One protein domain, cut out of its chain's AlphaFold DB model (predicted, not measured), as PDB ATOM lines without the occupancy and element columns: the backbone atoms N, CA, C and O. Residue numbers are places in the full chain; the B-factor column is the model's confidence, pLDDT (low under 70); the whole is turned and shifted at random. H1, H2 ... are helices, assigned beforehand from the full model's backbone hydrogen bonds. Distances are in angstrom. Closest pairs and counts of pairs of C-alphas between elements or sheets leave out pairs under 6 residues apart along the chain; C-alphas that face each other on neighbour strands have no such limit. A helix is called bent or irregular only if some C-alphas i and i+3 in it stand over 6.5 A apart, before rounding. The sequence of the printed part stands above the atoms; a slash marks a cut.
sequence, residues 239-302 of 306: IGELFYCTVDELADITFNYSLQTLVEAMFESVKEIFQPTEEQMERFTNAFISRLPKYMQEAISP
ATOM      1  N   ILE A 239       4.201  43.272 -10.563       53.53
ATOM      2  CA  ILE A 239       5.559  43.841 -10.639       53.53
ATOM      3  C   ILE A 239       6.576  42.775 -11.062       53.53
ATOM      4  O   ILE A 239       7.551  43.096 -11.729       53.53
ATOM      5  N   GLY A 240       6.365  41.504 -10.715       53.19
ATOM      6  CA  GLY A 240       7.234  40.396 -11.119       53.19
ATOM      7  C   GLY A 240       7.308  40.203 -12.636       53.19
ATOM      8  O   GLY A 240       8.392  39.983 -13.164       53.19
ATOM      9  N   GLU A 241       6.186  40.329 -13.346       58.12
ATOM     10  CA  GLU A 241       6.162  40.283 -14.815       58.12
ATOM     11  C   GLU A 241       6.868  41.505 -15.423       58.12
ATOM     12  O   GLU A 241       7.710  41.351 -16.299       58.12
ATOM     13  N   LEU A 242       6.646  42.698 -14.859       56.44
ATOM     14  CA  LEU A 242       7.435  43.902 -15.157       56.44
ATOM     15  C   LEU A 242       8.937  43.695 -14.892       56.44
ATOM     16  O   LEU A 242       9.766  44.155 -15.672       56.44
ATOM     17  N   PHE A 243       9.307  42.986 -13.826       58.44
ATOM     18  CA  PHE A 243      10.695  42.666 -13.497       58.44
ATOM     19  C   PHE A 243      11.304  41.697 -14.517       58.44
ATOM     20  O   PHE A 243      12.426  41.908 -14.952       58.44
ATOM     21  N   TYR A 244      10.572  40.670 -14.958       59.84
ATOM     22  CA  TYR A 244      11.035  39.788 -16.033       59.84
ATOM     23  C   TYR A 244      11.165  40.526 -17.371       59.84
ATOM     24  O   TYR A 244      12.206  40.407 -18.007       59.84
ATOM     25  N   CYS A 245      10.185  41.352 -17.748       62.25
ATOM     26  CA  CYS A 245      10.267  42.185 -18.952       62.25
ATOM     27  C   CYS A 245      11.467  43.143 -18.898       62.25
ATOM     28  O   CYS A 245      12.195  43.274 -19.873       62.25
ATOM     29  N   THR A 246      11.724  43.770 -17.747       58.88
ATOM     30  CA  THR A 246      12.872  44.678 -17.577       58.88
ATOM     31  C   THR A 246      14.215  43.953 -17.480       58.88
ATOM     32  O   THR A 246      15.225  44.509 -17.897       58.88
ATOM     33  N   VAL A 247      14.260  42.718 -16.971       63.75
ATOM     34  CA  VAL A 247      15.466  41.872 -16.990       63.75
ATOM     35  C   VAL A 247      15.803  41.426 -18.413       63.75
ATOM     36  O   VAL A 247      16.979  41.457 -18.776       63.75
ATOM     37  N   ASP A 248      14.801  41.074 -19.222       61.16
ATOM     38  CA  ASP A 248      14.993  40.771 -20.645       61.16
ATOM     39  C   ASP A 248      15.467  42.021 -21.410       61.16
ATOM     40  O   ASP A 248      16.459  41.956 -22.137       61.16
ATOM     41  N   GLU A 249      14.876  43.196 -21.156       62.75
ATOM     42  CA  GLU A 249      15.353  44.465 -21.732       62.75
ATOM     43  C   GLU A 249      16.784  44.826 -21.283       62.75
ATOM     44  O   GLU A 249      17.595  45.300 -22.080       62.75
ATOM     45  N   LEU A 250      17.142  44.580 -20.017       59.16
ATOM     46  CA  LEU A 250      18.505  44.784 -19.509       59.16
ATOM     47  C   LEU A 250      19.516  43.860 -20.200       59.16
ATOM     48  O   LEU A 250      20.636  44.291 -20.492       59.16
ATOM     49  N   ALA A 251      19.146  42.610 -20.487       62.00
ATOM     50  CA  ALA A 251      19.993  41.685 -21.237       62.00
ATOM     51  C   ALA A 251      20.240  42.187 -22.674       62.00
ATOM     52  O   ALA A 251      21.387  42.170 -23.134       62.00
ATOM     53  N   ASP A 252      19.215  42.738 -23.327       63.19
ATOM     54  CA  ASP A 252      19.322  43.334 -24.665       63.19
ATOM     55  C   ASP A 252      20.191  44.605 -24.679       63.19
ATOM     56  O   ASP A 252      21.028  44.789 -25.571       63.19
ATOM     57  N   ILE A 253      20.083  45.465 -23.657       64.69
ATOM     58  CA  ILE A 253      20.964  46.636 -23.488       64.69
ATOM     59  C   ILE A 253      22.427  46.196 -23.333       64.69
ATOM     60  O   ILE A 253      23.330  46.787 -23.933       64.69
ATOM     61  N   THR A 254      22.670  45.127 -22.572       68.25
ATOM     62  CA  THR A 254      24.023  44.595 -22.344       68.25
ATOM     63  C   THR A 254      24.628  44.024 -23.633       68.25
ATOM     64  O   THR A 254      25.824  44.192 -23.893       68.25
ATOM     65  N   PHE A 255      23.806  43.393 -24.477       71.75
ATOM     66  CA  PHE A 255      24.215  42.889 -25.788       71.75
ATOM     67  C   PHE A 255      24.582  44.020 -26.758       71.75
ATOM     68  O   PHE A 255      25.651  43.970 -27.371       71.75
ATOM     69  N   ASN A 256      23.757  45.069 -26.844       74.25
ATOM     70  CA  ASN A 256      24.036  46.237 -27.686       74.25
ATOM     71  C   ASN A 256      25.346  46.930 -27.290       74.25
ATOM     72  O   ASN A 256      26.184  47.199 -28.151       74.25
ATOM     73  N   TYR A 257      25.558  47.148 -25.989       76.12
ATOM     74  CA  TYR A 257      26.794  47.747 -25.486       76.12
ATOM     75  C   TYR A 257      28.021  46.885 -25.820       76.12
ATOM     76  O   TYR A 257      29.024  47.391 -26.315       76.12
ATOM     77  N   SER A 258      27.915  45.563 -25.643       76.81
ATOM     78  CA  SER A 258      29.003  44.624 -25.953       76.81
ATOM     79  C   SER A 258      29.355  44.602 -27.446       76.81
ATOM     80  O   SER A 258      30.534  44.568 -27.803       76.81
ATOM     81  N   LEU A 259      28.353  44.645 -28.331       79.06
ATOM     82  CA  LEU A 259      28.573  44.738 -29.777       79.06
ATOM     83  C   LEU A 259      29.237  46.057 -30.169       79.06
ATOM     84  O   LEU A 259      30.170  46.046 -30.973       79.06
ATOM     85  N   GLN A 260      28.793  47.174 -29.592       80.81
ATOM     86  CA  GLN A 260      29.394  48.479 -29.848       80.81
ATOM     87  C   GLN A 260      30.870  48.495 -29.434       80.81
ATOM     88  O   GLN A 260      31.717  48.873 -30.240       80.81
ATOM     89  N   THR A 261      31.196  47.982 -28.243       81.00
ATOM     90  CA  THR A 261      32.588  47.877 -27.776       81.00
ATOM     91  C   THR A 261      33.454  47.027 -28.711       81.00
ATOM     92  O   THR A 261      34.590  47.394 -29.000       81.00
ATOM     93  N   LEU A 262      32.936  45.904 -29.225       82.38
ATOM     94  CA  LEU A 262      33.673  45.058 -30.174       82.38
ATOM     95  C   LEU A 262      33.949  45.773 -31.503       82.38
ATOM     96  O   LEU A 262      35.046  45.656 -32.052       82.38
ATOM     97  N   VAL A 263      32.964  46.507 -32.023       84.50
ATOM     98  CA  VAL A 263      33.098  47.258 -33.277       84.50
ATOM     99  C   VAL A 263      34.072  48.424 -33.109       84.50
ATOM    100  O   VAL A 263      34.957  48.595 -33.948       84.50
ATOM    101  N   GLU A 264      33.969  49.185 -32.019       84.88
ATOM    102  CA  GLU A 264      34.897  50.276 -31.695       84.88
ATOM    103  C   GLU A 264      36.335  49.762 -31.557       84.88
ATOM    104  O   GLU A 264      37.226  50.271 -32.238       84.88
ATOM    105  N   ALA A 265      36.552  48.685 -30.794       86.69
ATOM    106  CA  ALA A 265      37.873  48.077 -30.633       86.69
ATOM    107  C   ALA A 265      38.465  47.583 -31.967       86.69
ATOM    108  O   ALA A 265      39.668  47.720 -32.212       86.69
ATOM    109  N   MET A 266      37.633  47.034 -32.862       85.00
ATOM    110  CA  MET A 266      38.059  46.658 -34.214       85.00
ATOM    111  C   MET A 266      38.504  47.887 -35.016       85.00
ATOM    112  O   MET A 266      39.564  47.855 -35.643       85.00
ATOM    113  N   PHE A 267      37.727  48.972 -34.995       83.62
ATOM    114  CA  PHE A 267      38.068  50.200 -35.713       83.62
ATOM    115  C   PHE A 267      39.328  50.873 -35.165       83.62
ATOM    116  O   PHE A 267      40.148  51.340 -35.955       83.62
ATOM    117  N   GLU A 268      39.513  50.902 -33.846       86.00
ATOM    118  CA  GLU A 268      40.740  51.403 -33.219       86.00
ATOM    119  C   GLU A 268      41.955  50.572 -33.634       86.00
ATOM    120  O   GLU A 268      42.950  51.133 -34.093       86.00
ATOM    121  N   SER A 269      41.837  49.240 -33.609       86.31
ATOM    122  CA  SER A 269      42.906  48.332 -34.048       86.31
ATOM    123  C   SER A 269      43.282  48.548 -35.519       86.31
ATOM    124  O   SER A 269      44.458  48.549 -35.881       86.31
ATOM    125  N   VAL A 270      42.287  48.759 -36.390       84.69
ATOM    126  CA  VAL A 270      42.522  49.048 -37.814       84.69
ATOM    127  C   VAL A 270      43.224  50.395 -37.992       84.69
ATOM    128  O   VAL A 270      44.163  50.492 -38.785       84.69
ATOM    129  N   LYS A 271      42.803  51.426 -37.249       84.19
ATOM    130  CA  LYS A 271      43.429  52.753 -37.294       84.19
ATOM    131  C   LYS A 271      44.882  52.713 -36.829       84.19
ATOM    132  O   LYS A 271      45.733  53.320 -37.474       84.19
ATOM    133  N   GLU A 272      45.167  51.984 -35.754       86.44
ATOM    134  CA  GLU A 272      46.510  51.874 -35.185       86.44
ATOM    135  C   GLU A 272      47.475  51.123 -36.113       86.44
ATOM    136  O   GLU A 272      48.577  51.605 -36.380       86.44
ATOM    137  N   ILE A 273      47.059  49.970 -36.650       85.88
ATOM    138  CA  ILE A 273      47.938  49.092 -37.438       85.88
ATOM    139  C   ILE A 273      48.137  49.610 -38.865       85.88
ATOM    140  O   ILE A 273      49.244  49.536 -39.399       85.88
ATOM    141  N   PHE A 274      47.075  50.103 -39.507       84.81
ATOM    142  CA  PHE A 274      47.098  50.410 -40.941       84.81
ATOM    143  C   PHE A 274      47.189  51.905 -41.260       84.81
ATOM    144  O   PHE A 274      47.400  52.239 -42.424       84.81
ATOM    145  N   GLN A 275      47.021  52.789 -40.265       85.12
ATOM    146  CA  GLN A 275      47.006  54.255 -40.419       85.12
ATOM    147  C   GLN A 275      46.256  54.747 -41.680       85.12
ATOM    148  O   GLN A 275      46.798  55.525 -42.469       85.12
ATOM    149  N   PRO A 276      45.021  54.268 -41.922       84.44
ATOM    150  CA  PRO A 276      44.279  54.586 -43.131       84.44
ATOM    151  C   PRO A 276      43.852  56.058 -43.159       84.44
ATOM    152  O   PRO A 276      43.550  56.665 -42.131       84.44
ATOM    153  N   THR A 277      43.760  56.612 -44.367       87.00
ATOM    154  CA  THR A 277      43.123  57.921 -44.593       87.00
ATOM    155  C   THR A 277      41.613  57.853 -44.331       87.00
ATOM    156  O   THR A 277      41.011  56.778 -44.401       87.00
ATOM    157  N   GLU A 278      40.974  58.996 -44.061       81.50
ATOM    158  CA  GLU A 278      39.520  59.057 -43.823       81.50
ATOM    159  C   GLU A 278      38.709  58.457 -44.983       81.50
ATOM    160  O   GLU A 278      37.799  57.665 -44.742       81.50
ATOM    161  N   GLU A 279      39.101  58.709 -46.237       83.88
ATOM    162  CA  GLU A 279      38.437  58.123 -47.413       83.88
ATOM    163  C   GLU A 279      38.539  56.588 -47.451       83.88
ATOM    164  O   GLU A 279      37.613  55.890 -47.876       83.88
ATOM    165  N   GLN A 280      39.669  56.027 -47.012       83.12
ATOM    166  CA  GLN A 280      39.855  54.576 -46.947       83.12
ATOM    167  C   GLN A 280      39.025  53.956 -45.819       83.12
ATOM    168  O   GLN A 280      38.481  52.865 -45.997       83.12
ATOM    169  N   MET A 281      38.879  54.665 -44.697       83.31
ATOM    170  CA  MET A 281      38.008  54.265 -43.591       83.31
ATOM    171  C   MET A 281      36.535  54.284 -43.988       83.31
ATOM    172  O   MET A 281      35.817  53.331 -43.701       83.31
ATOM    173  N   GLU A 282      36.089  55.310 -44.708       83.88
ATOM    174  CA  GLU A 282      34.713  55.396 -45.197       83.88
ATOM    175  C   GLU A 282      34.394  54.261 -46.180       83.88
ATOM    176  O   GLU A 282      33.378  53.570 -46.051       83.88
ATOM    177  N   ARG A 283      35.309  53.975 -47.119       85.75
ATOM    178  CA  ARG A 283      35.184  52.815 -48.018       85.75
ATOM    179  C   ARG A 283      35.129  51.497 -47.257       85.75
ATOM    180  O   ARG A 283      34.347  50.621 -47.627       85.75
ATOM    181  N   PHE A 284      35.942  51.346 -46.215       85.31
ATOM    182  CA  PHE A 284      35.932  50.158 -45.371       85.31
ATOM    183  C   PHE A 284      34.593  49.999 -44.642       85.31
ATOM    184  O   PHE A 284      33.997  48.925 -44.717       85.31
ATOM    185  N   THR A 285      34.075  51.061 -44.020       84.25
ATOM    186  CA  THR A 285      32.782  51.060 -43.321       84.25
ATOM    187  C   THR A 285      31.631  50.717 -44.265       84.25
ATOM    188  O   THR A 285      30.842  49.821 -43.974       84.25
ATOM    189  N   ASN A 286      31.582  51.333 -45.448       86.19
ATOM    190  CA  ASN A 286      30.562  51.036 -46.458       86.19
ATOM    191  C   ASN A 286      30.645  49.581 -46.944       86.19
ATOM    192  O   ASN A 286      29.631  48.889 -47.074       86.19
ATOM    193  N   ALA A 287      31.860  49.074 -47.155       87.69
ATOM    194  CA  ALA A 287      32.072  47.689 -47.549       87.69
ATOM    195  C   ALA A 287      31.736  46.699 -46.416       87.69
ATOM    196  O   ALA A 287      31.279  45.591 -46.698       87.69
ATOM    197  N   PHE A 288      31.944  47.068 -45.152       86.50
ATOM    198  CA  PHE A 288      31.530  46.285 -43.989       86.50
ATOM    199  C   PHE A 288      30.000  46.204 -43.907       86.50
ATOM    200  O   PHE A 288      29.459  45.099 -43.912       86.50
ATOM    201  N   ILE A 289      29.306  47.348 -43.962       85.56
ATOM    202  CA  ILE A 289      27.835  47.420 -43.925       85.56
ATOM    203  C   ILE A 289      27.223  46.596 -45.066       85.56
ATOM    204  O   ILE A 289      26.331  45.785 -44.828       85.56
ATOM    205  N   SER A 290      27.754  46.704 -46.291       87.50
ATOM    206  CA  SER A 290      27.241  45.960 -47.458       87.50
ATOM    207  C   SER A 290      27.319  44.429 -47.335       87.50
ATOM    208  O   SER A 290      26.613  43.716 -48.050       87.50
ATOM    209  N   ARG A 291      28.177  43.912 -46.443       89.69
ATOM    210  CA  ARG A 291      28.350  42.472 -46.192       89.69
ATOM    211  C   ARG A 291      27.497  41.959 -45.035       89.69
ATOM    212  O   ARG A 291      27.417  40.745 -44.851       89.69
ATOM    213  N   LEU A 292      26.861  42.846 -44.268       86.25
ATOM    214  CA  LEU A 292      25.933  42.451 -43.212       86.25
ATOM    215  C   LEU A 292      24.655  41.835 -43.809       86.25
ATOM    216  O   LEU A 292      24.315  42.109 -44.959       86.25
ATOM    217  N   PRO A 293      23.904  41.017 -43.058       89.94
ATOM    218  CA  PRO A 293      22.587  40.549 -43.483       89.94
ATOM    219  C   PRO A 293      21.617  41.705 -43.787       89.94
ATOM    220  O   PRO A 293      21.649  42.731 -43.109       89.94
ATOM    221  N   LYS A 294      20.704  41.523 -44.754       81.75
ATOM    222  CA  LYS A 294      19.772  42.579 -45.215       81.75
ATOM    223  C   LYS A 294      19.009  43.276 -44.081       81.75
ATOM    224  O   LYS A 294      18.946  44.497 -44.065       81.75
ATOM    225  N   TYR A 295      18.516  42.518 -43.102       80.81
ATOM    226  CA  TYR A 295      17.780  43.081 -41.965       80.81
ATOM    227  C   TYR A 295      18.637  44.013 -41.081       80.81
ATOM    228  O   TYR A 295      18.110  44.945 -40.487       80.81
ATOM    229  N   MET A 296      19.959  43.802 -41.007       79.94
ATOM    230  CA  MET A 296      20.883  44.693 -40.290       79.94
ATOM    231  C   MET A 296      21.240  45.927 -41.120       79.94
ATOM    232  O   MET A 296      21.365  47.016 -40.571       79.94
ATOM    233  N   GLN A 297      21.363  45.784 -42.445       81.19
ATOM    234  CA  GLN A 297      21.575  46.924 -43.347       81.19
ATOM    235  C   GLN A 297      20.404  47.912 -43.264       81.19
ATOM    236  O   GLN A 297      20.610  49.118 -43.133       81.19
ATOM    237  N   GLU A 298      19.177  47.391 -43.275       79.12
ATOM    238  CA  GLU A 298      17.941  48.171 -43.145       79.12
ATOM    239  C   GLU A 298      17.828  48.880 -41.788       79.12
ATOM    240  O   GLU A 298      17.287  49.979 -41.730       79.12
ATOM    241  N   ALA A 299      18.377  48.301 -40.716       72.50
ATOM    242  CA  ALA A 299      18.372  48.895 -39.378       72.50
ATOM    243  C   ALA A 299      19.429  50.000 -39.180       72.50
ATOM    244  O   ALA A 299      19.220  50.900 -38.372       72.50
ATOM    245  N   ILE A 300      20.549  49.951 -39.911       70.38
ATOM    246  CA  ILE A 300      21.660  50.924 -39.821       70.38
ATOM    247  C   ILE A 300      21.452  52.118 -40.774       70.38
ATOM    248  O   ILE A 300      21.909  53.229 -40.517       70.38
ATOM    249  N   SER A 301      20.728  51.918 -41.875       58.34
ATOM    250  CA  SER A 301      20.465  52.961 -42.882       58.34
ATOM    251  C   SER A 301      19.709  54.212 -42.373       58.34
ATOM    252  O   SER A 301      20.008  55.301 -42.863       58.34
ATOM    253  N   PRO A 302      18.772  54.139 -41.400       49.22
ATOM    254  CA  PRO A 302      18.064  55.312 -40.880       49.22
ATOM    255  C   PRO A 302      18.939  56.239 -40.023       49.22
ATOM    256  O   PRO A 302      18.633  57.423 -39.923       49.22
TER     257      PRO A 302
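AT A GLANCE: This is residues 239 to 302 of the 306 residues of the protein "Transposase" of Lactobacillus helveticus (strain DPC 4571) (UniProt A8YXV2). One long helix, H1, makes the length of the model, and after Phe 274 a tight link folds back into a shorter helix, H2, the two making an open V; a short helix, H3, turns off after H2. Residues 239 to 266 of H1 stick out as a long free arm. The printed part has 64 residues with three named helices in the order H1, H2, H3 and no named strand, and its class is all helix. It is extended, with a radius of gyration of the C-alphas of 16.6 A and spans of 53 by 26 by 16 A.

IN THESE COORDINATES: H1 runs from Ile 239, C-alpha at (5.559, 43.841, -10.639), to Phe 274, C-alpha at (47.098, 50.410, -40.941), a length of 51.8 A. H2, residues 278 to 291, is 20.1 A long. H3, residues 294 to 302, ends at C-alpha 302 at (18.064, 55.312, -40.880). H3 is only just irregular: C-alphas 299 and 302 are 6.6 A apart.

HOW THE PARTS SIT: H1 and H2 are near each other, with 6 pairs of C-alphas within 10 A and the closest 8.4 A apart. H2 and H3 are close but not clearly touching; their closest C-alphas, those of Ile 289 and Gln 297, are 6.3 A apart. They run opposite ways at a steep tilt of 42 degrees. H1 and H3 are apart. Every O i to N i+4 pair is within hydrogen-bond range in H1, against 9 of 10 in H2 and 4 of 5 in H3.

THE WHOLE: The two C-alphas farthest apart, those of Ile 239 and Thr 277, are 52.6 A from each other. The printed part has no cut, and both links, H1 to H2 and H2 to H3, are tight. Residues 290 to 296, of which 294 to 296 belong to H3, also stand free. Mean pLDDT of the printed part is 76.4; residues 239 to 254 and 301 to 302 are under 70.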